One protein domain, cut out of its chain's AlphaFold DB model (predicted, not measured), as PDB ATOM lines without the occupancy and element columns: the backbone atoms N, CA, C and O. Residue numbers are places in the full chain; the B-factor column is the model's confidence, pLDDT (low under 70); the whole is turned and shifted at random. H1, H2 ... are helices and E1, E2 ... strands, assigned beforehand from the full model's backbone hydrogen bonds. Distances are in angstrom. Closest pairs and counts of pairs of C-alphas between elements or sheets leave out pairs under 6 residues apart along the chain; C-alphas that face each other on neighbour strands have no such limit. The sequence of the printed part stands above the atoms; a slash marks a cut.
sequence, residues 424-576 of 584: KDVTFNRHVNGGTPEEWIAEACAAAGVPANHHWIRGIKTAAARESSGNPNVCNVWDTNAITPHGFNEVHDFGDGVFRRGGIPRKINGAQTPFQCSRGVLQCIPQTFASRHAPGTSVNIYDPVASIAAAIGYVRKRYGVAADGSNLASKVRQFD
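AT A GLANCE: This is residues 424 to 576 of the 584 residues of the protein "SLT domain-containing protein" of Streptomyces sp. ISID311 (UniProt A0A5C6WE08). Crossed helices cluster at one end of a rounded body, with H4 in their midst and H1 and H3 packed on it; the other end is mostly loops, with four very short strands in two separate pairs. H2 packs across H1, and little H5 packs on H2. The printed part has 153 residues, with H1, H2, E1, E2, E3, E4, H3, H4 and H5 along it; E1 and E3 make a parallel sheet, E2 and E4 an antiparallel one. The class is mostly helix, though under half of the residues are in named elements. The whole is compact, with a radius of gyration of the C-alphas of 14.5 A and spans of 40 by 30 by 28 A.

IN THESE COORDINATES: Start at C-alpha 424 and pass residues 424 to 436, which hold no named element. Find C-alpha 437 at (-30.059, -109.422, 225.865); from there H1 runs to residue 447, 15.2 A. H2, residues 454 to 467, spans 19.8 A. Next come E1, residues 474 to 476, E2, residues 491 to 493, E3, residues 496 to 498, and E4, residues 511 to 513, from 5.9 to 6.7 A long. H3, residues 526 to 532, spans 9.8 A. Find C-alpha 544 at (-22.416, -108.675, 222.850); H4 runs from there to residue 559, 21.4 A. H5, residues 568 to 571, spans 5.3 A and ends at C-alpha 571, (-25.936, -88.978, 233.240).

HOW THE PARTS SIT: Look first at H1, which touches residues 456 to 461 of H2 at a steep tilt of 63 degrees, opposite ways; the closest C-alphas, of Ile 441 and Ile 457, are 6.3 A apart. H1 also touches H4 at a steep tilt of 62 degrees, with C-alphas 444 and 549 closest at 4.6 A. H2 touches H5 with residues 455 to 459 alone, the C-alphas of Gly 459 and Ala 569 being closest at 6.5 A. For parallel E1 and E3, find N 475 and O 496 within hydrogen-bond range at 2.9 A. Residues 475 to 476 of E1 also pair with residues 518 to 519, antiparallel. For antiparallel E2 and E4, find N 491 and O 513 at 2.9 A. H3 touches residues 547 to 554 of H4, only just about perpendicular at 71 degrees, with C-alphas 532 and 550 closest at 4.6 A. In H1, H2, H3 and H4 every O i to N i+4 pair is within hydrogen-bond range; H5 is too short for one.

THE WHOLE: The C-alphas farthest apart, of His 454 and Gly 487, are 41.1 A apart. The printed part has no cut. The links E1 to E2, E3 to E4, E4 to H3 and H3 to H4 are long. The mean pLDDT of the printed part is 91.5, and residue 434 alone is under 70.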
ATOM      1  N   LYS A 424      -5.368-102.698 217.235       84.81
ATOM      2  CA  LYS A 424      -5.060-103.649 216.150       84.81
ATOM      3  C   LYS A 424      -5.351-105.120 216.486       84.81
ATOM      4  O   LYS A 424      -5.252-105.971 215.612       84.81
ATOM      5  N   ASP A 425      -5.706-105.416 217.733       84.81
ATOM      6  CA  ASP A 425      -6.103-106.759 218.166       84.81
ATOM      7  C   ASP A 425      -7.629-106.954 218.082       84.81
ATOM      8  O   ASP A 425      -8.136-108.048 218.334       84.81
ATOM      9  N   VAL A 426      -8.388-105.893 217.772       87.88
ATOM     10  CA  VAL A 426      -9.850-105.960 217.664       87.88
ATOM     11  C   VAL A 426     -10.233-106.746 216.417       87.88
ATOM     12  O   VAL A 426      -9.752-106.455 215.327       87.88
ATOM     13  N   THR A 427     -11.139-107.711 216.569       88.44
ATOM     14  CA  THR A 427     -11.663-108.502 215.443       88.44
ATOM     15  C   THR A 427     -13.095-108.103 215.089       88.44
ATOM     16  O   THR A 427     -13.818-107.512 215.899       88.44
ATOM     17  N   PHE A 428     -13.497-108.422 213.855       90.19
ATOM     18  CA  PHE A 428     -14.746-107.970 213.222       90.19
ATOM     19  C   PHE A 428     -15.615-109.150 212.757       90.19
ATOM     20  O   PHE A 428     -16.258-109.112 211.705       90.19
ATOM     21  N   ASN A 429     -15.617-110.219 213.557       85.62
ATOM     22  CA  ASN A 429     -16.278-111.484 213.246       85.62
ATOM     23  C   ASN A 429     -17.780-111.406 213.527       85.62
ATOM     24  O   ASN A 429     -18.188-110.936 214.589       85.62
ATOM     25  N   ARG A 430     -18.615-111.952 212.639       87.56
ATOM     26  CA  ARG A 430     -20.055-112.064 212.902       87.56
ATOM     27  C   ARG A 430     -20.298-112.856 214.188       87.56
ATOM     28  O   ARG A 430     -19.792-113.962 214.351       87.56
ATOM     29  N   HIS A 431     -21.116-112.315 215.078       85.00
ATOM     30  CA  HIS A 431     -21.649-113.052 216.209       85.00
ATOM     31  C   HIS A 431     -22.789-113.965 215.743       85.00
ATOM     32  O   HIS A 431     -23.816-113.483 215.256       85.00
ATOM     33  N   VAL A 432     -22.583-115.275 215.886       74.31
ATOM     34  CA  VAL A 432     -23.527-116.337 215.486       74.31
ATOM     35  C   VAL A 432     -24.131-117.088 216.675       74.31
ATOM     36  O   VAL A 432     -25.121-117.796 216.520       74.31
ATOM     37  N   ASN A 433     -23.566-116.914 217.872       71.12
ATOM     38  CA  ASN A 433     -24.042-117.605 219.064       71.12
ATOM     39  C   ASN A 433     -25.386-117.031 219.534       71.12
ATOM     40  O   ASN A 433     -25.681-115.847 219.387       71.12
ATOM     41  N   GLY A 434     -26.220-117.901 220.104       69.06
ATOM     42  CA  GLY A 434     -27.475-117.493 220.724       69.06
ATOM     43  C   GLY A 434     -27.265-116.748 222.045       69.06
ATOM     44  O   GLY A 434     -26.162-116.663 222.583       69.06
ATOM     45  N   GLY A 435     -28.359-116.228 222.587       76.94
ATOM     46  CA  GLY A 435     -28.401-115.588 223.896       76.94
ATOM     47  C   GLY A 435     -29.449-114.490 223.935       76.94
ATOM     48  O   GLY A 435     -29.824-113.906 222.915       76.94
ATOM     49  N   THR A 436     -29.976-114.239 225.122       84.75
ATOM     50  CA  THR A 436     -30.903-113.139 225.362       84.75
ATOM     51  C   THR A 436     -30.130-111.872 225.726       84.75
ATOM     52  O   THR A 436     -29.065-111.950 226.347       84.75
ATOM     53  N   PRO A 437     -30.660-110.674 225.413       87.50
ATOM     54  CA  PRO A 437     -30.059-109.422 225.865       87.50
ATOM     55  C   PRO A 437     -29.791-109.400 227.376       87.50
ATOM     56  O   PRO A 437     -28.806-108.823 227.820       87.50
ATOM     57  N   GLU A 438     -30.651-110.024 228.177       88.19
ATOM     58  CA  GLU A 438     -30.499-110.143 229.624       88.19
ATOM     59  C   GLU A 438     -29.280-110.970 230.043       88.19
ATOM     60  O   GLU A 438     -28.556-110.534 230.938       88.19
ATOM     61  N   GLU A 439     -29.045-112.117 229.404       90.38
ATOM     62  CA  GLU A 439     -27.873-112.968 229.659       90.38
ATOM     63  C   GLU A 439     -26.589-112.219 229.309       90.38
ATOM     64  O   GLU A 439     -25.710-112.067 230.161       90.38
ATOM     65  N   TRP A 440     -26.538-111.613 228.117       94.75
ATOM     66  CA  TRP A 440     -25.382-110.824 227.689       94.75
ATOM     67  C   TRP A 440     -25.084-109.669 228.646       94.75
ATOM     68  O   TRP A 440     -23.929-109.415 228.983       94.75
ATOM     69  N   ILE A 441     -26.119-108.964 229.117       95.50
ATOM     70  CA  ILE A 441     -25.945-107.869 230.074       95.50
ATOM     71  C   ILE A 441     -25.442-108.387 231.420       95.50
ATOM     72  O   ILE A 441     -24.587-107.740 232.028       95.50
ATOM     73  N   ALA A 442     -25.973-109.506 231.913       92.50
ATOM     74  CA  ALA A 442     -25.565-110.067 233.196       92.50
ATOM     75  C   ALA A 442     -24.085-110.476 233.180       92.50
ATOM     76  O   ALA A 442     -23.332-110.085 234.076       92.50
ATOM     77  N   GLU A 443     -23.658-111.177 232.130       92.44
ATOM     78  CA  GLU A 443     -22.262-111.568 231.922       92.44
ATOM     79  C   GLU A 443     -21.352-110.349 231.747       92.44
ATOM     80  O   GLU A 443     -20.306-110.250 232.391       92.44
ATOM     81  N   ALA A 444     -21.783-109.357 230.966       95.50
ATOM     82  CA  ALA A 444     -21.023-108.127 230.769       95.50
ATOM     83  C   ALA A 444     -20.872-107.318 232.064       95.50
ATOM     84  O   ALA A 444     -19.820-106.725 232.308       95.50
ATOM     85  N   CYS A 445     -21.901-107.296 232.916       95.38
ATOM     86  CA  CYS A 445     -21.825-106.669 234.232       95.38
ATOM     87  C   CYS A 445     -20.785-107.368 235.114       95.38
ATOM     88  O   CYS A 445     -19.962-106.690 235.730       95.38
ATOM     89  N   ALA A 446     -20.782-108.705 235.126       92.69
ATOM     90  CA  ALA A 446     -19.790-109.487 235.855       92.69
ATOM     91  C   ALA A 446     -18.365-109.193 235.354       92.69
ATOM     92  O   ALA A 446     -17.497-108.851 236.159       92.69
ATOM     93  N   ALA A 447     -18.149-109.217 234.035       86.31
ATOM     94  CA  ALA A 447     -16.860-108.905 233.418       86.31
ATOM     95  C   ALA A 447     -16.393-107.463 233.694       86.31
ATOM     96  O   ALA A 447     -15.217-107.215 233.951       86.31
ATOM     97  N   ALA A 448     -17.316-106.497 233.704       91.69
ATOM     98  CA  ALA A 448     -17.025-105.094 233.999       91.69
ATOM     99  C   ALA A 448     -16.907-104.781 235.508       91.69
ATOM    100  O   ALA A 448     -16.679-103.621 235.885       91.69
ATOM    101  N   GLY A 449     -17.084-105.781 236.380       92.62
ATOM    102  CA  GLY A 449     -17.018-105.629 237.833       92.62
ATOM    103  C   GLY A 449     -18.131-104.745 238.408       92.62
ATOM    104  O   GLY A 449     -17.883-103.959 239.325       92.62
ATOM    105  N   VAL A 450     -19.345-104.821 237.852       94.56
ATOM    106  CA  VAL A 450     -20.536-104.093 238.322       94.56
ATOM    107  C   VAL A 450     -21.693-105.058 238.621       94.56
ATOM    108  O   VAL A 450     -21.772-106.133 238.030       94.56
ATOM    109  N   PRO A 451     -22.621-104.722 239.536       94.31
ATOM    110  CA  PRO A 451     -23.781-105.567 239.801       94.31
ATOM    111  C   PRO A 451     -24.734-105.619 238.599       94.31
ATOM    112  O   PRO A 451     -25.146-104.580 238.085       94.31
ATOM    113  N   ALA A 452     -25.182-106.821 238.231       94.62
ATOM    114  CA  ALA A 452     -26.245-107.046 237.247       94.62
ATOM    115  C   ALA A 452     -27.636-106.692 237.824       94.62
ATOM    116  O   ALA A 452     -28.489-107.549 238.042       94.62
ATOM    117  N   ASN A 453     -27.849-105.417 238.155       94.25
ATOM    118  CA  ASN A 453     -29.077-104.929 238.780       94.25
ATOM    119  C   ASN A 453     -30.030-104.256 237.774       94.25
ATOM    120  O   ASN A 453     -29.715-104.050 236.600       94.25
ATOM    121  N   HIS A 454     -31.212-103.867 238.255       94.19
ATOM    122  CA  HIS A 454     -32.259-103.288 237.413       94.19
ATOM    123  C   HIS A 454     -31.865-101.967 236.722       94.19
ATOM    124  O   HIS A 454     -32.452-101.639 235.690       94.19
ATOM    125  N   HIS A 455     -30.897-101.206 237.249       95.12
ATOM    126  CA  HIS A 455     -30.440 -99.964 236.623       95.12
ATOM    127  C   HIS A 455     -29.619-100.247 235.364       95.12
ATOM    128  O   HIS A 455     -29.922 -99.697 234.302       95.12
ATOM    129  N   TRP A 456     -28.628-101.138 235.471       95.94
ATOM    130  CA  TRP A 456     -27.797-101.548 234.340       95.94
ATOM    131  C   TRP A 456     -28.612-102.281 233.280       95.94
ATOM    132  O   TRP A 456     -28.593-101.876 232.120       95.94
ATOM    133  N   ILE A 457     -29.410-103.274 233.683       94.62
ATOM    134  CA  ILE A 457     -30.232-104.066 232.757       94.62
ATOM    135  C   ILE A 457     -31.188-103.165 231.972       94.62
ATOM    136  O   ILE A 457     -31.202-103.181 230.742       94.62
ATOM    137  N   ARG A 458     -31.958-102.312 232.660       95.06
ATOM    138  CA  ARG A 458     -32.917-101.420 231.995       95.06
ATOM    139  C   ARG A 458     -32.224-100.407 231.083       95.06
ATOM    140  O   ARG A 458     -32.720-100.140 229.986       95.06
ATOM    141  N   GLY A 459     -31.112 -99.834 231.536       96.06
ATOM    142  CA  GLY A 459     -30.373 -98.836 230.772       96.06
ATOM    143  C   GLY A 459     -29.758 -99.417 229.505       96.06
ATOM    144  O   GLY A 459     -29.952 -98.863 228.423       96.06
ATOM    145  N   ILE A 460     -29.065-100.551 229.619       96.94
ATOM    146  CA  ILE A 460     -28.390-101.189 228.485       96.94
ATOM    147  C   ILE A 460     -29.410-101.698 227.468       96.94
ATOM    148  O   ILE A 460     -29.244-101.418 226.286       96.94
ATOM    149  N   LYS A 461     -30.519-102.323 227.895       95.56
ATOM    150  CA  LYS A 461     -31.609-102.692 226.971       95.56
ATOM    151  C   LYS A 461     -32.149-101.487 226.201       95.56
ATOM    152  O   LYS A 461     -32.439-101.590 225.012       95.56
ATOM    153  N   THR A 462     -32.274-100.339 226.870       95.56
ATOM    154  CA  THR A 462     -32.739 -99.098 226.234       95.56
ATOM    155  C   THR A 462     -31.749 -98.606 225.181       95.56
ATOM    156  O   THR A 462     -32.163 -98.257 224.078       95.56
ATOM    157  N   ALA A 463     -30.456 -98.574 225.511       95.56
ATOM    158  CA  ALA A 463     -29.420 -98.150 224.578       95.56
ATOM    159  C   ALA A 463     -29.307 -99.129 223.399       95.56
ATOM    160  O   ALA A 463     -29.412 -98.700 222.258       95.56
ATOM    161  N   ALA A 464     -29.238-100.437 223.654       94.56
ATOM    162  CA  ALA A 464     -29.180-101.476 222.626       94.56
ATOM    163  C   ALA A 464     -30.345-101.383 221.628       94.56
ATOM    164  O   ALA A 464     -30.140-101.390 220.414       94.56
ATOM    165  N   ALA A 465     -31.573-101.197 222.123       92.81
ATOM    166  CA  ALA A 465     -32.747-101.025 221.270       92.81
ATOM    167  C   ALA A 465     -32.658 -99.785 220.361       92.81
ATOM    168  O   ALA A 465     -33.228 -99.775 219.274       92.81
ATOM    169  N   ARG A 466     -31.955 -98.733 220.791       92.00
ATOM    170  CA  ARG A 466     -31.800 -97.487 220.025       92.00
ATOM    171  C   ARG A 466     -30.628 -97.523 219.055       92.00
ATOM    172  O   ARG A 466     -30.746 -96.970 217.968       92.00
ATOM    173  N   GLU A 467     -29.521 -98.118 219.476       90.25
ATOM    174  CA  GLU A 467     -28.257 -98.127 218.740       90.25
ATOM    175  C   GLU A 467     -28.265 -99.168 217.618       90.25
ATOM    176  O   GLU A 467     -27.810 -98.907 216.510       90.25
ATOM    177  N   SER A 468     -28.830-100.345 217.887       91.75
ATOM    178  CA  SER A 468     -28.718-101.502 216.996       91.75
ATOM    179  C   SER A 468     -30.025-102.276 216.828       91.75
ATOM    180  O   SER A 468     -30.053-103.321 216.184       91.75
ATOM    181  N   SER A 469     -31.126-101.801 217.424       90.44
ATOM    182  CA  SER A 469     -32.353-102.598 217.608       90.44
ATOM    183  C   SER A 469     -32.104-103.921 218.353       90.44
ATOM    184  O   SER A 469     -32.871-104.867 218.207       90.44
ATOM    185  N   GLY A 470     -31.030-103.989 219.149       88.69
ATOM    186  CA  GLY A 470     -30.584-105.201 219.835       88.69
ATOM    187  C   GLY A 470     -29.804-106.188 218.960       88.69
ATOM    188  O   GLY A 470     -29.438-107.243 219.465       88.69
ATOM    189  N   ASN A 471     -29.538-105.879 217.685       91.12
ATOM    190  CA  ASN A 471     -28.736-106.739 216.816       91.12
ATOM    191  C   ASN A 471     -27.234-106.549 217.126       91.12
ATOM    192  O   ASN A 471     -26.697-105.463 216.889       91.12
ATOM    193  N   PRO A 472     -26.526-107.583 217.614       92.94
ATOM    194  CA  PRO A 472     -25.112-107.470 217.946       92.94
ATOM    195  C   PRO A 472     -24.220-107.271 216.722       92.94
ATOM    196  O   PRO A 472     -23.104-106.820 216.896       92.94
ATOM    197  N   ASN A 473     -24.694-107.536 215.503       93.88
ATOM    198  CA  ASN A 473     -23.883-107.503 214.286       93.88
ATOM    199  C   ASN A 473     -23.928-106.169 213.524       93.88
ATOM    200  O   ASN A 473     -23.356-106.073 212.446       93.88
ATOM    201  N   VAL A 474     -24.606-105.130 214.021       94.94
ATOM    202  CA  VAL A 474     -24.775-103.872 213.262       94.94
ATOM    203  C   VAL A 474     -23.456-103.114 213.114       94.94
ATOM    204  O   VAL A 474     -22.787-102.839 214.110       94.94
ATOM    205  N   CYS A 475     -23.145-102.695 211.885       96.00
ATOM    206  CA  CYS A 475     -22.021-101.828 211.534       96.00
ATOM    207  C   CYS A 475     -22.510-100.538 210.876       96.00
ATOM    208  O   CYS A 475     -23.227-100.578 209.871       96.00
ATOM    209  N   ASN A 476     -22.110 -99.382 211.400       94.06
ATOM    210  CA  ASN A 476     -22.458 -98.097 210.816       94.06
ATOM    211  C   ASN A 476     -21.349 -97.582 209.887       94.06
ATOM    212  O   ASN A 476     -20.321 -97.091 210.352       94.06
ATOM    213  N   VAL A 477     -21.572 -97.650 208.570       93.69
ATOM    214  CA  VAL A 477     -20.541 -97.353 207.554       93.69
ATOM    215  C   VAL A 477     -20.738 -96.014 206.831       93.69
ATOM    216  O   VAL A 477     -20.124 -95.778 205.796       93.69
ATOM    217  N   TRP A 478     -21.604 -95.129 207.337       90.62
ATOM    218  CA  TRP A 478     -21.910 -93.843 206.679       90.62
ATOM    219  C   TRP A 478     -21.724 -92.603 207.552       90.62
ATOM    220  O   TRP A 478     -21.799 -91.487 207.035       90.62
ATOM    221  N   ASP A 479     -21.585 -92.766 208.868       88.06
ATOM    222  CA  ASP A 479     -21.501 -91.627 209.778       88.06
ATOM    223  C   ASP A 479     -20.088 -91.023 209.812       88.06
ATOM    224  O   ASP A 479     -19.183 -91.416 209.081       88.06
ATOM    225  N   THR A 480     -19.891 -90.033 210.677       89.31
ATOM    226  CA  THR A 480     -18.600 -89.354 210.825       89.31
ATOM    227  C   THR A 480     -17.488 -90.251 211.369       89.31
ATOM    228  O   THR A 480     -16.324 -89.873 211.272       89.31
ATOM    229  N   ASN A 481     -17.827 -91.404 211.957       90.69
ATOM    230  CA  ASN A 481     -16.858 -92.378 212.444       90.69
ATOM    231  C   ASN A 481     -16.455 -93.375 211.352       90.69
ATOM    232  O   ASN A 481     -15.487 -94.098 211.551       90.69
ATOM    233  N   ALA A 482     -17.135 -93.418 210.202       92.94
ATOM    234  CA  ALA A 482     -16.781 -94.283 209.078       92.94
ATOM    235  C   ALA A 482     -15.529 -93.782 208.326       92.94
ATOM    236  O   ALA A 482     -15.574 -93.421 207.153       92.94
ATOM    237  N   ILE A 483     -14.401 -93.739 209.037       93.38
ATOM    238  CA  ILE A 483     -13.083 -93.320 208.563       93.38
ATOM    239  C   ILE A 483     -12.014 -94.329 208.999       93.38
ATOM    240  O   ILE A 483     -12.170 -95.019 210.006       93.38
ATOM    241  N   THR A 484     -10.901 -94.384 208.274       93.62
ATOM    242  CA  THR A 484      -9.708 -95.136 208.687       93.62
ATOM    243  C   THR A 484      -8.661 -94.146 209.205       93.62
ATOM    244  O   THR A 484      -8.180 -93.317 208.426       93.62
ATOM    245  N   PRO A 485      -8.334 -94.147 210.513       90.00
ATOM    246  CA  PRO A 485      -7.353 -93.222 211.070       90.00
ATOM    247  C   PRO A 485      -5.938 -93.509 210.557       90.00
ATOM    248  O   PRO A 485      -5.606 -94.632 210.191       90.00
ATOM    249  N   HIS A 486      -5.064 -92.503 210.604       86.00
ATOM    250  CA  HIS A 486      -3.660 -92.675 210.234       86.00
ATOM    251  C   HIS A 486      -2.987 -93.781 211.072       86.00
ATOM    252  O   HIS A 486      -3.031 -93.741 212.303       86.00
ATOM    253  N   GLY A 487      -2.323 -94.732 210.404       81.62
ATOM    254  CA  GLY A 487      -1.656 -95.879 211.038       81.62
ATOM    255  C   GLY A 487      -2.517 -97.144 211.173       81.62
ATOM    256  O   GLY A 487      -2.042 -98.125 211.756       81.62
ATOM    257  N   PHE A 488      -3.739 -97.113 210.631       87.69
ATOM    258  CA  PHE A 488      -4.680 -98.231 210.518       87.69
ATOM    259  C   PHE A 488      -5.069 -98.452 209.052       87.69
ATOM    260  O   PHE A 488      -4.941 -97.531 208.243       87.69
ATOM    261  N   ASN A 489      -5.580 -99.644 208.740       88.44
ATOM    262  CA  ASN A 489      -6.085-100.012 207.420       88.44
ATOM    263  C   ASN A 489      -7.591-100.301 207.459       88.44
ATOM    264  O   ASN A 489      -8.189-100.410 208.529       88.44
ATOM    265  N   GLU A 490      -8.220-100.381 206.286       89.88
ATOM    266  CA  GLU A 490      -9.576-100.930 206.187       89.88
ATOM    267  C   GLU A 490      -9.588-102.409 206.587       89.88
ATOM    268  O   GLU A 490      -8.596-103.118 206.416       89.88
ATOM    269  N   VAL A 491     -10.721-102.856 207.122       89.50
ATOM    270  CA  VAL A 491     -10.876-104.185 207.725       89.50
ATOM    271  C   VAL A 491     -11.932-104.989 206.986       89.50
ATOM    272  O   VAL A 491     -12.951-104.435 206.560       89.50
ATOM    273  N   HIS A 492     -11.704-106.293 206.856       87.62
ATOM    274  CA  HIS A 492     -12.716-107.220 206.359       87.62
ATOM    275  C   HIS A 492     -13.785-107.401 207.442       87.62
ATOM    276  O   HIS A 492     -13.499-107.855 208.550       87.62
ATOM    277  N   ASP A 493     -15.017-106.990 207.140       89.69
ATOM    278  CA  ASP A 493     -16.089-106.889 208.132       89.69
ATOM    279  C   ASP A 493     -17.227-107.873 207.826       89.69
ATOM    280  O   ASP A 493     -17.765-107.923 206.717       89.69
ATOM    281  N   PHE A 494     -17.609-108.675 208.822       89.31
ATOM    282  CA  PHE A 494     -18.652-109.698 208.696       89.31
ATOM    283  C   PHE A 494     -19.989-109.306 209.349       89.31
ATOM    284  O   PHE A 494     -20.908-110.124 209.446       89.31
ATOM    285  N   GLY A 495     -20.120-108.049 209.775       90.12
ATOM    286  CA  GLY A 495     -21.352-107.490 210.313       90.12
ATOM    287  C   GLY A 495     -22.420-107.163 209.261       90.12
ATOM    288  O   GLY A 495     -22.310-107.442 208.063       90.12
ATOM    289  N   ASP A 496     -23.482-106.524 209.743       92.88
ATOM    290  CA  ASP A 496     -24.600-106.004 208.970       92.88
ATOM    291  C   ASP A 496     -24.439-104.483 208.796       92.88
ATOM    292  O   ASP A 496     -24.739-103.686 209.688       92.88
ATOM    293  N   GLY A 497     -23.971-104.072 207.621       92.12
ATOM    294  CA  GLY A 497     -23.705-102.691 207.248       92.12
ATOM    295  C   GLY A 497     -24.969-101.860 207.053       92.12
ATOM    296  O   GLY A 497     -25.869-102.202 206.279       92.12
ATOM    297  N   VAL A 498     -25.007-100.709 207.715       93.25
ATOM    298  CA  VAL A 498     -25.957 -99.623 207.477       93.25
ATOM    299  C   VAL A 498     -25.241 -98.558 206.658       93.25
ATOM    300  O   VAL A 498     -24.344 -97.889 207.153       93.25
ATOM    301  N   PHE A 499     -25.636 -98.389 205.395       89.38
ATOM    302  CA  PHE A 499     -24.920 -97.541 204.422       89.38
ATOM    303  C   PHE A 499     -25.454 -96.108 204.306       89.38
ATOM    304  O   PHE A 499     -24.949 -95.302 203.528       89.38
ATOM    305  N   ARG A 500     -26.524 -95.783 205.033       88.62
ATOM    306  CA  ARG A 500     -27.107 -94.438 205.099       88.62
ATOM    307  C   ARG A 500     -27.981 -94.315 206.335       88.62
ATOM    308  O   ARG A 500     -28.482 -95.320 206.841       88.62
ATOM    309  N   ARG A 501     -28.267 -93.084 206.756       85.94
ATOM    310  CA  ARG A 501     -29.182 -92.818 207.874       85.94
ATOM    311  C   ARG A 501     -30.533 -93.511 207.669       85.94
ATOM    312  O   ARG A 501     -31.202 -93.270 206.667       85.94
ATOM    313  N   GLY A 502     -30.935 -94.344 208.629       81.31
ATOM    314  CA  GLY A 502     -32.188 -95.108 208.559       81.31
ATOM    315  C   GLY A 502     -32.202 -96.204 207.486       81.31
ATOM    316  O   GLY A 502     -33.272 -96.678 207.113       81.31
ATOM    317  N   GLY A 503     -31.039 -96.580 206.945       85.31
ATOM    318  CA  GLY A 503     -30.902 -97.722 206.052       85.31
ATOM    319  C   GLY A 503     -31.176 -99.039 206.777       85.31
ATOM    320  O   GLY A 503     -30.905 -99.172 207.966       85.31
ATOM    321  N   ILE A 504     -31.707-100.014 206.041       86.69
ATOM    322  CA  ILE A 504     -31.871-101.383 206.538       86.69
ATOM    323  C   ILE A 504     -30.480-102.041 206.555       86.69
ATOM    324  O   ILE A 504     -29.810-101.966 205.517       86.69
ATOM    325  N   PRO A 505     -30.047-102.659 207.673       90.75
ATOM    326  CA  PRO A 505     -28.779-103.381 207.736       90.75
ATOM    327  C   PRO A 505     -28.697-104.474 206.663       90.75
ATOM    328  O   PRO A 505     -29.670-105.190 206.418       90.75
ATOM    329  N   ARG A 506     -27.543-104.593 206.004       89.56
ATOM    330  CA  ARG A 506     -27.264-105.629 204.997       89.56
ATOM    331  C   ARG A 506     -25.919-106.268 205.279       89.56
ATOM    332  O   ARG A 506     -24.975-105.553 205.590       89.56
ATOM    333  N   LYS A 507     -25.818-107.582 205.108       86.31
ATOM    334  CA  LYS A 507     -24.563-108.304 205.317       86.31
ATOM    335  C   LYS A 507     -23.427-107.711 204.480       86.31
ATOM    336  O   LYS A 507     -23.598-107.508 203.278       86.31
ATOM    337  N   ILE A 508     -22.294-107.452 205.129       86.38
ATOM    338  CA  ILE A 508     -21.063-106.976 204.483       86.38
ATOM    339  C   ILE A 508     -20.265-108.157 203.909       86.38
ATOM    340  O   ILE A 508     -19.675-108.026 202.841       86.38
ATOM    341  N   ASN A 509     -20.326-109.329 204.560       81.75
ATOM    342  CA  ASN A 509     -19.718-110.588 204.105       81.75
ATOM    343  C   ASN A 509     -18.226-110.464 203.746       81.75
ATOM    344  O   ASN A 509     -17.797-110.904 202.682       81.75
ATOM    345  N   GLY A 510     -17.443-109.842 204.626       79.75
ATOM    346  CA  GLY A 510     -15.996-109.726 204.460       79.75
ATOM    347  C   GLY A 510     -15.572-108.648 203.466       79.75
ATOM    348  O   GLY A 510     -14.389-108.537 203.168       79.75
ATOM    349  N   ALA A 511     -16.486-107.825 202.941       84.31
ATOM    350  CA  ALA A 511     -16.079-106.626 202.213       84.31
ATOM    351  C   ALA A 511     -15.352-105.640 203.148       84.31
ATOM    352  O   ALA A 511     -15.617-105.583 204.354       84.31
ATOM    353  N   GLN A 512     -14.426-104.868 202.578       88.19
ATOM    354  CA  GLN A 512     -13.639-103.898 203.333       88.19
ATOM    355  C   GLN A 512     -14.510-102.746 203.837       88.19
ATOM    356  O   GLN A 512     -15.371-102.223 203.122       88.19
ATOM    357  N   THR A 513     -14.277-102.349 205.085       93.12
ATOM    358  CA  THR A 513     -14.910-101.185 205.705       93.12
ATOM    359  C   THR A 513     -13.881-100.330 206.437       93.12
ATOM    360  O   THR A 513     -12.846-100.846 206.876       93.12
ATOM    361  N   PRO A 514     -14.155 -99.027 206.628       95.44
ATOM    362  CA  PRO A 514     -13.282 -98.181 207.422       95.44
ATOM    363  C   PRO A 514     -13.092 -98.712 208.848       95.44
ATOM    364  O   PRO A 514     -14.044 -99.154 209.504       95.44
ATOM    365  N   PHE A 515     -11.863 -98.626 209.362       92.69
ATOM    366  CA  PHE A 515     -11.519 -99.164 210.682       92.69
ATOM    367  C   PHE A 515     -12.430 -98.604 211.778       92.69
ATOM    368  O   PHE A 515     -12.953 -99.346 212.600       92.69
ATOM    369  N   GLN A 516     -12.694 -97.297 211.781       94.94
ATOM    370  CA  GLN A 516     -13.324 -96.624 212.916       94.94
ATOM    371  C   GLN A 516     -14.864 -96.709 212.941       94.94
ATOM    372  O   GLN A 516     -15.470 -96.123 213.838       94.94
ATOM    373  N   CYS A 517     -15.512 -97.448 212.027       95.88
ATOM    374  CA  CYS A 517     -16.973 -97.595 212.031       95.88
ATOM    375  C   CYS A 517     -17.513 -98.048 213.402       95.88
ATOM    376  O   CYS A 517     -16.945 -98.919 214.071       95.88
ATOM    377  N   SER A 518     -18.640 -97.459 213.811       95.12
ATOM    378  CA  SER A 518     -19.356 -97.839 215.033       95.12
ATOM    379  C   SER A 518     -19.991 -99.222 214.841       95.12
ATOM    380  O   SER A 518     -20.685 -99.444 213.849       95.12
ATOM    381  N   ARG A 519     -19.737-100.163 215.757       95.94
ATOM    382  CA  ARG A 519     -20.119-101.578 215.628       95.94
ATOM    383  C   ARG A 519     -20.704-102.145 216.915       95.94
ATOM    384  O   ARG A 519     -20.474-101.627 218.011       95.94
ATOM    385  N   GLY A 520     -21.437-103.243 216.793       94.38
ATOM    386  CA  GLY A 520     -21.904-103.996 217.950       94.38
ATOM    387  C   GLY A 520     -23.241-103.513 218.506       94.38
ATOM    388  O   GLY A 520     -23.778-102.470 218.120       94.38
ATOM    389  N   VAL A 521     -23.757-104.251 219.490       94.12
ATOM    390  CA  VAL A 521     -25.055-103.982 220.135       94.12
ATOM    391  C   VAL A 521     -25.170-102.557 220.696       94.12
ATOM    392  O   VAL A 521     -26.257-101.975 220.698       94.12
ATOM    393  N   LEU A 522     -24.049-101.976 221.122       95.12
ATOM    394  CA  LEU A 522     -23.963-100.637 221.700       95.12
ATOM    395  C   LEU A 522     -23.184 -99.625 220.842       95.12
ATOM    396  O   LEU A 522     -22.901 -98.534 221.331       95.12
ATOM    397  N   GLN A 523     -22.898 -99.966 219.578       94.31
ATOM    398  CA  GLN A 523     -22.283 -99.085 218.571       94.31
ATOM    399  C   GLN A 523     -20.965 -98.441 219.043       94.31
ATOM    400  O   GLN A 523     -20.730 -97.245 218.882       94.31
ATOM    401  N   CYS A 524     -20.075 -99.249 219.625       94.38
ATOM    402  CA  CYS A 524     -18.731 -98.812 219.994       94.38
ATOM    403  C   CYS A 524     -17.833 -98.716 218.754       94.38
ATOM    404  O   CYS A 524     -17.903 -99.553 217.857       94.38
ATOM    405  N   ILE A 525     -16.937 -97.730 218.727       95.69
ATOM    406  CA  ILE A 525     -15.834 -97.683 217.754       95.69
ATOM    407  C   ILE A 525     -14.640 -98.512 218.274       95.69
ATOM    408  O   ILE A 525     -14.446 -98.562 219.497       95.69
ATOM    409  N   PRO A 526     -13.788 -99.109 217.414       95.12
ATOM    410  CA  PRO A 526     -12.730-100.029 217.859       95.12
ATOM    411  C   PRO A 526     -11.746 -99.456 218.871       95.12
ATOM    412  O   PRO A 526     -11.373-100.138 219.818       95.12
ATOM    413  N   GLN A 527     -11.382 -98.175 218.765       93.88
ATOM    414  CA  GLN A 527     -10.504 -97.546 219.763       93.88
ATOM    415  C   GLN A 527     -11.164 -97.431 221.147       93.88
ATOM    416  O   GLN A 527     -10.508 -97.593 222.181       93.88
ATOM    417  N   THR A 528     -12.471 -97.159 221.196       94.31
ATOM    418  CA  THR A 528     -13.216 -97.129 222.460       94.31
ATOM    419  C   THR A 528     -13.358 -98.532 223.024       94.31
ATOM    420  O   THR A 528     -13.105 -98.709 224.211       94.31
ATOM    421  N   PHE A 529     -13.684 -99.513 222.181       96.06
ATOM    422  CA  PHE A 529     -13.735-100.917 222.572       96.06
ATOM    423  C   PHE A 529     -12.395-101.371 223.162       96.06
ATOM    424  O   PHE A 529     -12.344-101.772 224.319       96.06
ATOM    425  N   ALA A 530     -11.292-101.176 222.440       93.44
ATOM    426  CA  ALA A 530      -9.959-101.590 222.865       93.44
ATOM    427  C   ALA A 530      -9.505-100.923 224.174       93.44
ATOM    428  O   ALA A 530      -9.031-101.586 225.095       93.44
ATOM    429  N   SER A 531      -9.718 -99.607 224.310       94.00
ATOM    430  CA  SER A 531      -9.350 -98.865 225.529       94.00
ATOM    431  C   SER A 531     -10.228 -99.172 226.750       94.00
ATOM    432  O   SER A 531      -9.908 -98.739 227.863       94.00
ATOM    433  N   ARG A 532     -11.358 -99.865 226.554       94.44
ATOM    434  CA  ARG A 532     -12.335-100.209 227.600       94.44
ATOM    435  C   ARG A 532     -12.609-101.702 227.708       94.44
ATOM    436  O   ARG A 532     -13.495-102.070 228.472       94.44
ATOM    437  N   HIS A 533     -11.859-102.524 226.987       94.25
ATOM    438  CA  HIS A 533     -12.016-103.966 226.983       94.25
ATOM    439  C   HIS A 533     -11.948-104.528 228.416       94.25
ATOM    440  O   HIS A 533     -11.191-104.036 229.263       94.25
ATOM    441  N   ALA A 534     -12.794-105.517 228.704       88.69
ATOM    442  CA  ALA A 534     -12.866-106.153 230.010       88.69
ATOM    443  C   ALA A 534     -12.001-107.427 230.016       88.69
ATOM    444  O   ALA A 534     -12.114-108.247 229.108       88.69
ATOM    445  N   PRO A 535     -11.124-107.637 231.015       82.88
ATOM    446  CA  PRO A 535     -10.353-108.874 231.102       82.88
ATOM    447  C   PRO A 535     -11.258-110.113 231.061       82.88
ATOM    448  O   PRO A 535     -12.258-110.171 231.774       82.88
ATOM    449  N   GLY A 536     -10.884-111.110 230.258       78.31
ATOM    450  CA  GLY A 536     -11.628-112.366 230.138       78.31
ATOM    451  C   GLY A 536     -12.820-112.332 229.175       78.31
ATOM    452  O   GLY A 536     -13.477-113.358 229.029       78.31
ATOM    453  N   THR A 537     -13.093-111.206 228.507       84.69
ATOM    454  CA  THR A 537     -14.074-111.145 227.408       84.69
ATOM    455  C   THR A 537     -13.415-111.302 226.039       84.69
ATOM    456  O   THR A 537     -12.193-111.246 225.917       84.69
ATOM    457  N   SER A 538     -14.232-111.514 225.004       86.81
ATOM    458  CA  SER A 538     -13.774-111.601 223.615       86.81
ATOM    459  C   SER A 538     -13.160-110.286 223.119       86.81
ATOM    460  O   SER A 538     -13.618-109.205 223.482       86.81
ATOM    461  N   VAL A 539     -12.182-110.375 222.214       86.19
ATOM    462  CA  VAL A 539     -11.642-109.217 221.470       86.19
ATOM    463  C   VAL A 539     -12.462-108.876 220.214       86.19
ATOM    464  O   VAL A 539     -12.129-107.943 219.485       86.19
ATOM    465  N   ASN A 540     -13.539-109.624 219.945       90.00
ATOM    466  CA  ASN A 540     -14.469-109.350 218.853       90.00
ATOM    467  C   ASN A 540     -15.460-108.248 219.241       90.00
ATOM    468  O   ASN A 540     -16.229-108.403 220.188       90.00
ATOM    469  N   ILE A 541     -15.507-107.160 218.473       94.38
ATOM    470  CA  ILE A 541     -16.384-106.018 218.778       94.38
ATOM    471  C   ILE A 541     -17.881-106.331 218.617       94.38
ATOM    472  O   ILE A 541     -18.725-105.640 219.197       94.38
ATOM    473  N   TYR A 542     -18.215-107.372 217.849       94.06
ATOM    474  CA  TYR A 542     -19.584-107.869 217.695       94.06
ATOM    475  C   TYR A 542     -20.003-108.850 218.793       94.06
ATOM    476  O   TYR A 542     -21.187-109.169 218.886       94.06
ATOM    477  N   ASP A 543     -19.083-109.306 219.651       92.50
ATOM    478  CA  ASP A 543     -19.457-110.087 220.825       92.50
ATOM    479  C   ASP A 543     -20.271-109.206 221.794       92.50
ATOM    480  O   ASP A 543     -19.770-108.179 222.269       92.50
ATOM    481  N   PRO A 544     -21.539-109.548 222.084       94.75
ATOM    482  CA  PRO A 544     -22.416-108.675 222.850       94.75
ATOM    483  C   PRO A 544     -21.941-108.497 224.294       94.75
ATOM    484  O   PRO A 544     -22.092-107.403 224.835       94.75
ATOM    485  N   VAL A 545     -21.319-109.511 224.905       95.31
ATOM    486  CA  VAL A 545     -20.791-109.428 226.275       95.31
ATOM    487  C   VAL A 545     -19.617-108.451 226.330       95.31
ATOM    488  O   VAL A 545     -19.642-107.502 227.117       95.31
ATOM    489  N   ALA A 546     -18.625-108.619 225.454       93.81
ATOM    490  CA  ALA A 546     -17.464-107.739 225.371       93.81
ATOM    491  C   ALA A 546     -17.858-106.300 224.999       93.81
ATOM    492  O   ALA A 546     -17.397-105.339 225.621       93.81
ATOM    493  N   SER A 547     -18.754-106.142 224.018       95.44
ATOM    494  CA  SER A 547     -19.258-104.842 223.559       95.44
ATOM    495  C   SER A 547     -19.977-104.090 224.685       95.44
ATOM    496  O   SER A 547     -19.703-102.911 224.935       95.44
ATOM    497  N   ILE A 548     -20.846-104.780 225.434       97.38
ATOM    498  CA  ILE A 548     -21.549-104.195 226.581       97.38
ATOM    499  C   ILE A 548     -20.578-103.868 227.717       97.38
ATOM    500  O   ILE A 548     -20.660-102.776 228.283       97.38
ATOM    501  N   ALA A 549     -19.638-104.759 228.035       96.50
ATOM    502  CA  ALA A 549     -18.660-104.531 229.096       96.50
ATOM    503  C   ALA A 549     -17.778-103.305 228.795       96.50
ATOM    504  O   ALA A 549     -17.591-102.440 229.660       96.50
ATOM    505  N   ALA A 550     -17.330-103.161 227.543       96.00
ATOM    506  CA  ALA A 550     -16.583-101.993 227.089       96.00
ATOM    507  C   ALA A 550     -17.413-100.702 227.177       96.00
ATOM    508  O   ALA A 550     -16.921 -99.676 227.661       96.00
ATOM    509  N   ALA A 551     -18.693-100.744 226.798       96.44
ATOM    510  CA  ALA A 551     -19.589 -99.600 226.930       96.44
ATOM    511  C   ALA A 551     -19.840 -99.213 228.399       96.44
ATOM    512  O   ALA A 551     -19.829 -98.023 228.720       96.44
ATOM    513  N   ILE A 552     -19.996-100.184 229.311       96.94
ATOM    514  CA  ILE A 552     -20.077 -99.947 230.765       96.94
ATOM    515  C   ILE A 552     -18.816 -99.212 231.237       96.94
ATOM    516  O   ILE A 552     -18.907 -98.171 231.896       96.94
ATOM    517  N   GLY A 553     -17.633 -99.713 230.869       95.19
ATOM    518  CA  GLY A 553     -16.355 -99.076 231.185       95.19
ATOM    519  C   GLY A 553     -16.264 -97.648 230.640       95.19
ATOM    520  O   GLY A 553     -15.852 -96.724 231.354       95.19
ATOM    521  N   TYR A 554     -16.708 -97.441 229.398       95.31
ATOM    522  CA  TYR A 554     -16.753 -96.131 228.756       95.31
ATOM    523  C   TYR A 554     -17.663 -95.161 229.512       95.31
ATOM    524  O   TYR A 554     -17.199 -94.086 229.899       95.31
ATOM    525  N   VAL A 555     -18.919 -95.526 229.801       96.12
ATOM    526  CA  VAL A 555     -19.858 -94.594 230.443       96.12
ATOM    527  C   VAL A 555     -19.470 -94.263 231.880       96.12
ATOM    528  O   VAL A 555     -19.594 -93.113 232.311       96.12
ATOM    529  N   ARG A 556     -18.910 -95.230 232.612       95.44
ATOM    530  CA  ARG A 556     -18.369 -94.994 233.955       95.44
ATOM    531  C   ARG A 556     -17.213 -94.003 233.918       95.44
ATOM    532  O   ARG A 556     -17.205 -93.052 234.697       95.44
ATOM    533  N   LYS A 557     -16.272 -94.169 232.983       93.12
ATOM    534  CA  LYS A 557     -15.101 -93.290 232.891       93.12
ATOM    535  C   LYS A 557     -15.432 -91.910 232.323       93.12
ATOM    536  O   LYS A 557     -14.944 -90.912 232.846       93.12
ATOM    537  N   ARG A 558     -16.225 -91.844 231.253       93.75
ATOM    538  CA  ARG A 558     -16.510 -90.610 230.505       93.75
ATOM    539  C   ARG A 558     -17.560 -89.733 231.180       93.75
ATOM    540  O   ARG A 558     -17.416 -88.510 231.153       93.75
ATOM    541  N   TYR A 559     -18.589 -90.349 231.766       94.50
ATOM    542  CA  TYR A 559     -19.768 -89.661 232.311       94.50
ATOM    543  C   TYR A 559     -19.898 -89.759 233.837       94.50
ATOM    544  O   TYR A 559     -20.786 -89.127 234.416       94.50
ATOM    545  N   GLY A 560     -19.017 -90.510 234.508       95.44
ATOM    546  CA  GLY A 560     -19.046 -90.668 235.964       95.44
ATOM    547  C   GLY A 560     -20.245 -91.484 236.452       95.44
ATOM    548  O   GLY A 560     -20.832 -91.165 237.489       95.44
ATOM    549  N   VAL A 561     -20.651 -92.496 235.680       97.06
ATOM    550  CA  VAL A 561     -21.705 -93.431 236.097       97.06
ATOM    551  C   VAL A 561     -21.221 -94.249 237.301       97.06
ATOM    552  O   VAL A 561     -20.095 -94.754 237.315       97.06
ATOM    553  N   ALA A 562     -22.062 -94.348 238.329       96.25
ATOM    554  CA  ALA A 562     -21.790 -95.089 239.553       96.25
ATOM    555  C   ALA A 562     -21.691 -96.596 239.274       96.25
ATOM    556  O   ALA A 562     -22.283 -97.099 238.321       96.25
ATOM    557  N   ALA A 563     -20.952 -97.330 240.112       94.56
ATOM    558  CA  ALA A 563     -20.791 -98.776 239.941       94.56
ATOM    559  C   ALA A 563     -22.142 -99.511 239.970       94.56
ATOM    560  O   ALA A 563     -22.357-100.418 239.178       94.56
ATOM    561  N   ASP A 564     -23.082 -99.069 240.804       95.38
ATOM    562  CA  ASP A 564     -24.436 -99.623 240.883       95.38
ATOM    563  C   ASP A 564     -25.380 -99.169 239.751       95.38
ATOM    564  O   ASP A 564     -26.536 -99.584 239.721       95.38
ATOM    565  N   GLY A 565     -24.929 -98.306 238.836       96.00
ATOM    566  CA  GLY A 565     -25.722 -97.818 237.707       96.00
ATOM    567  C   GLY A 565     -26.870 -96.872 238.079       96.00
ATOM    568  O   GLY A 565     -27.587 -96.420 237.186       96.00
ATOM    569  N   SER A 566     -27.049 -96.514 239.354       96.50
ATOM    570  CA  SER A 566     -28.195 -95.727 239.848       96.50
ATOM    571  C   SER A 566     -28.370 -94.373 239.146       96.50
ATOM    572  O   SER A 566     -29.488 -93.890 238.958       96.50
ATOM    573  N   ASN A 567     -27.266 -93.772 238.695       96.56
ATOM    574  CA  ASN A 567     -27.240 -92.497 237.980       96.56
ATOM    575  C   ASN A 567     -27.040 -92.636 236.454       96.56
ATOM    576  O   ASN A 567     -26.877 -91.619 235.779       96.56
ATOM    577  N   LEU A 568     -27.061 -93.852 235.893       96.31
ATOM    578  CA  LEU A 568     -26.809 -94.098 234.468       96.31
ATOM    579  C   LEU A 568     -27.768 -93.302 233.581       96.31
ATOM    580  O   LEU A 568     -27.328 -92.509 232.750       96.31
ATOM    581  N   ALA A 569     -29.075 -93.458 233.809       93.94
ATOM    582  CA  ALA A 569     -30.094 -92.762 233.036       93.94
ATOM    583  C   ALA A 569     -29.909 -91.242 233.134       93.94
ATOM    584  O   ALA A 569     -29.884 -90.561 232.114       93.94
ATOM    585  N   SER A 570     -29.703 -90.691 234.338       93.50
ATOM    586  CA  SER A 570     -29.575 -89.239 234.531       93.50
ATOM    587  C   SER A 570     -28.336 -88.653 233.844       93.50
ATOM    588  O   SER A 570     -28.435 -87.567 233.265       93.50
ATOM    589  N   LYS A 571     -27.214 -89.385 233.843       94.94
ATOM    590  CA  LYS A 571     -25.936 -88.978 233.240       94.94
ATOM    591  C   LYS A 571     -25.875 -89.184 231.731       94.94
ATOM    592  O   LYS A 571     -25.288 -88.350 231.046       94.94
ATOM    593  N   VAL A 572     -26.486 -90.247 231.212       95.62
ATOM    594  CA  VAL A 572     -26.387 -90.630 229.800       95.62
ATOM    595  C   VAL A 572     -27.783 -90.838 229.220       95.62
ATOM    596  O   VAL A 572     -28.427 -91.863 229.433       95.62
ATOM    597  N   ARG A 573     -28.260 -89.850 228.450       93.56
ATOM    598  CA  ARG A 573     -29.627 -89.842 227.889       93.56
ATOM    599  C   ARG A 573     -29.927 -91.064 227.026       93.56
ATOM    600  O   ARG A 573     -31.073 -91.503 226.982       93.56
ATOM    601  N   GLN A 574     -28.909 -91.615 226.368       94.25
ATOM    602  CA  GLN A 574     -29.063 -92.793 225.524       94.25
ATOM    603  C   GLN A 574     -29.595 -94.015 226.287       94.25
ATOM    604  O   GLN A 574     -30.393 -94.767 225.733       94.25
ATOM    605  N   PHE A 575     -29.268 -94.132 227.574       95.31
ATOM    606  CA  PHE A 575     -29.679 -95.226 228.457       95.31
ATOM    607  C   PHE A 575     -30.986 -94.923 229.212       95.31
ATOM    608  O   PHE A 575     -31.439 -95.729 230.019       95.31
ATOM    609  N   ASP A 576     -31.605 -93.759 228.989       94.69
ATOM    610  CA  ASP A 576     -32.832 -93.361 229.678       94.69
ATOM    611  C   ASP A 576     -34.080 -93.662 228.830       94.69
ATOM    612  O   ASP A 576     -34.278 -93.011 227.796       94.69
TER     613      ASP A 576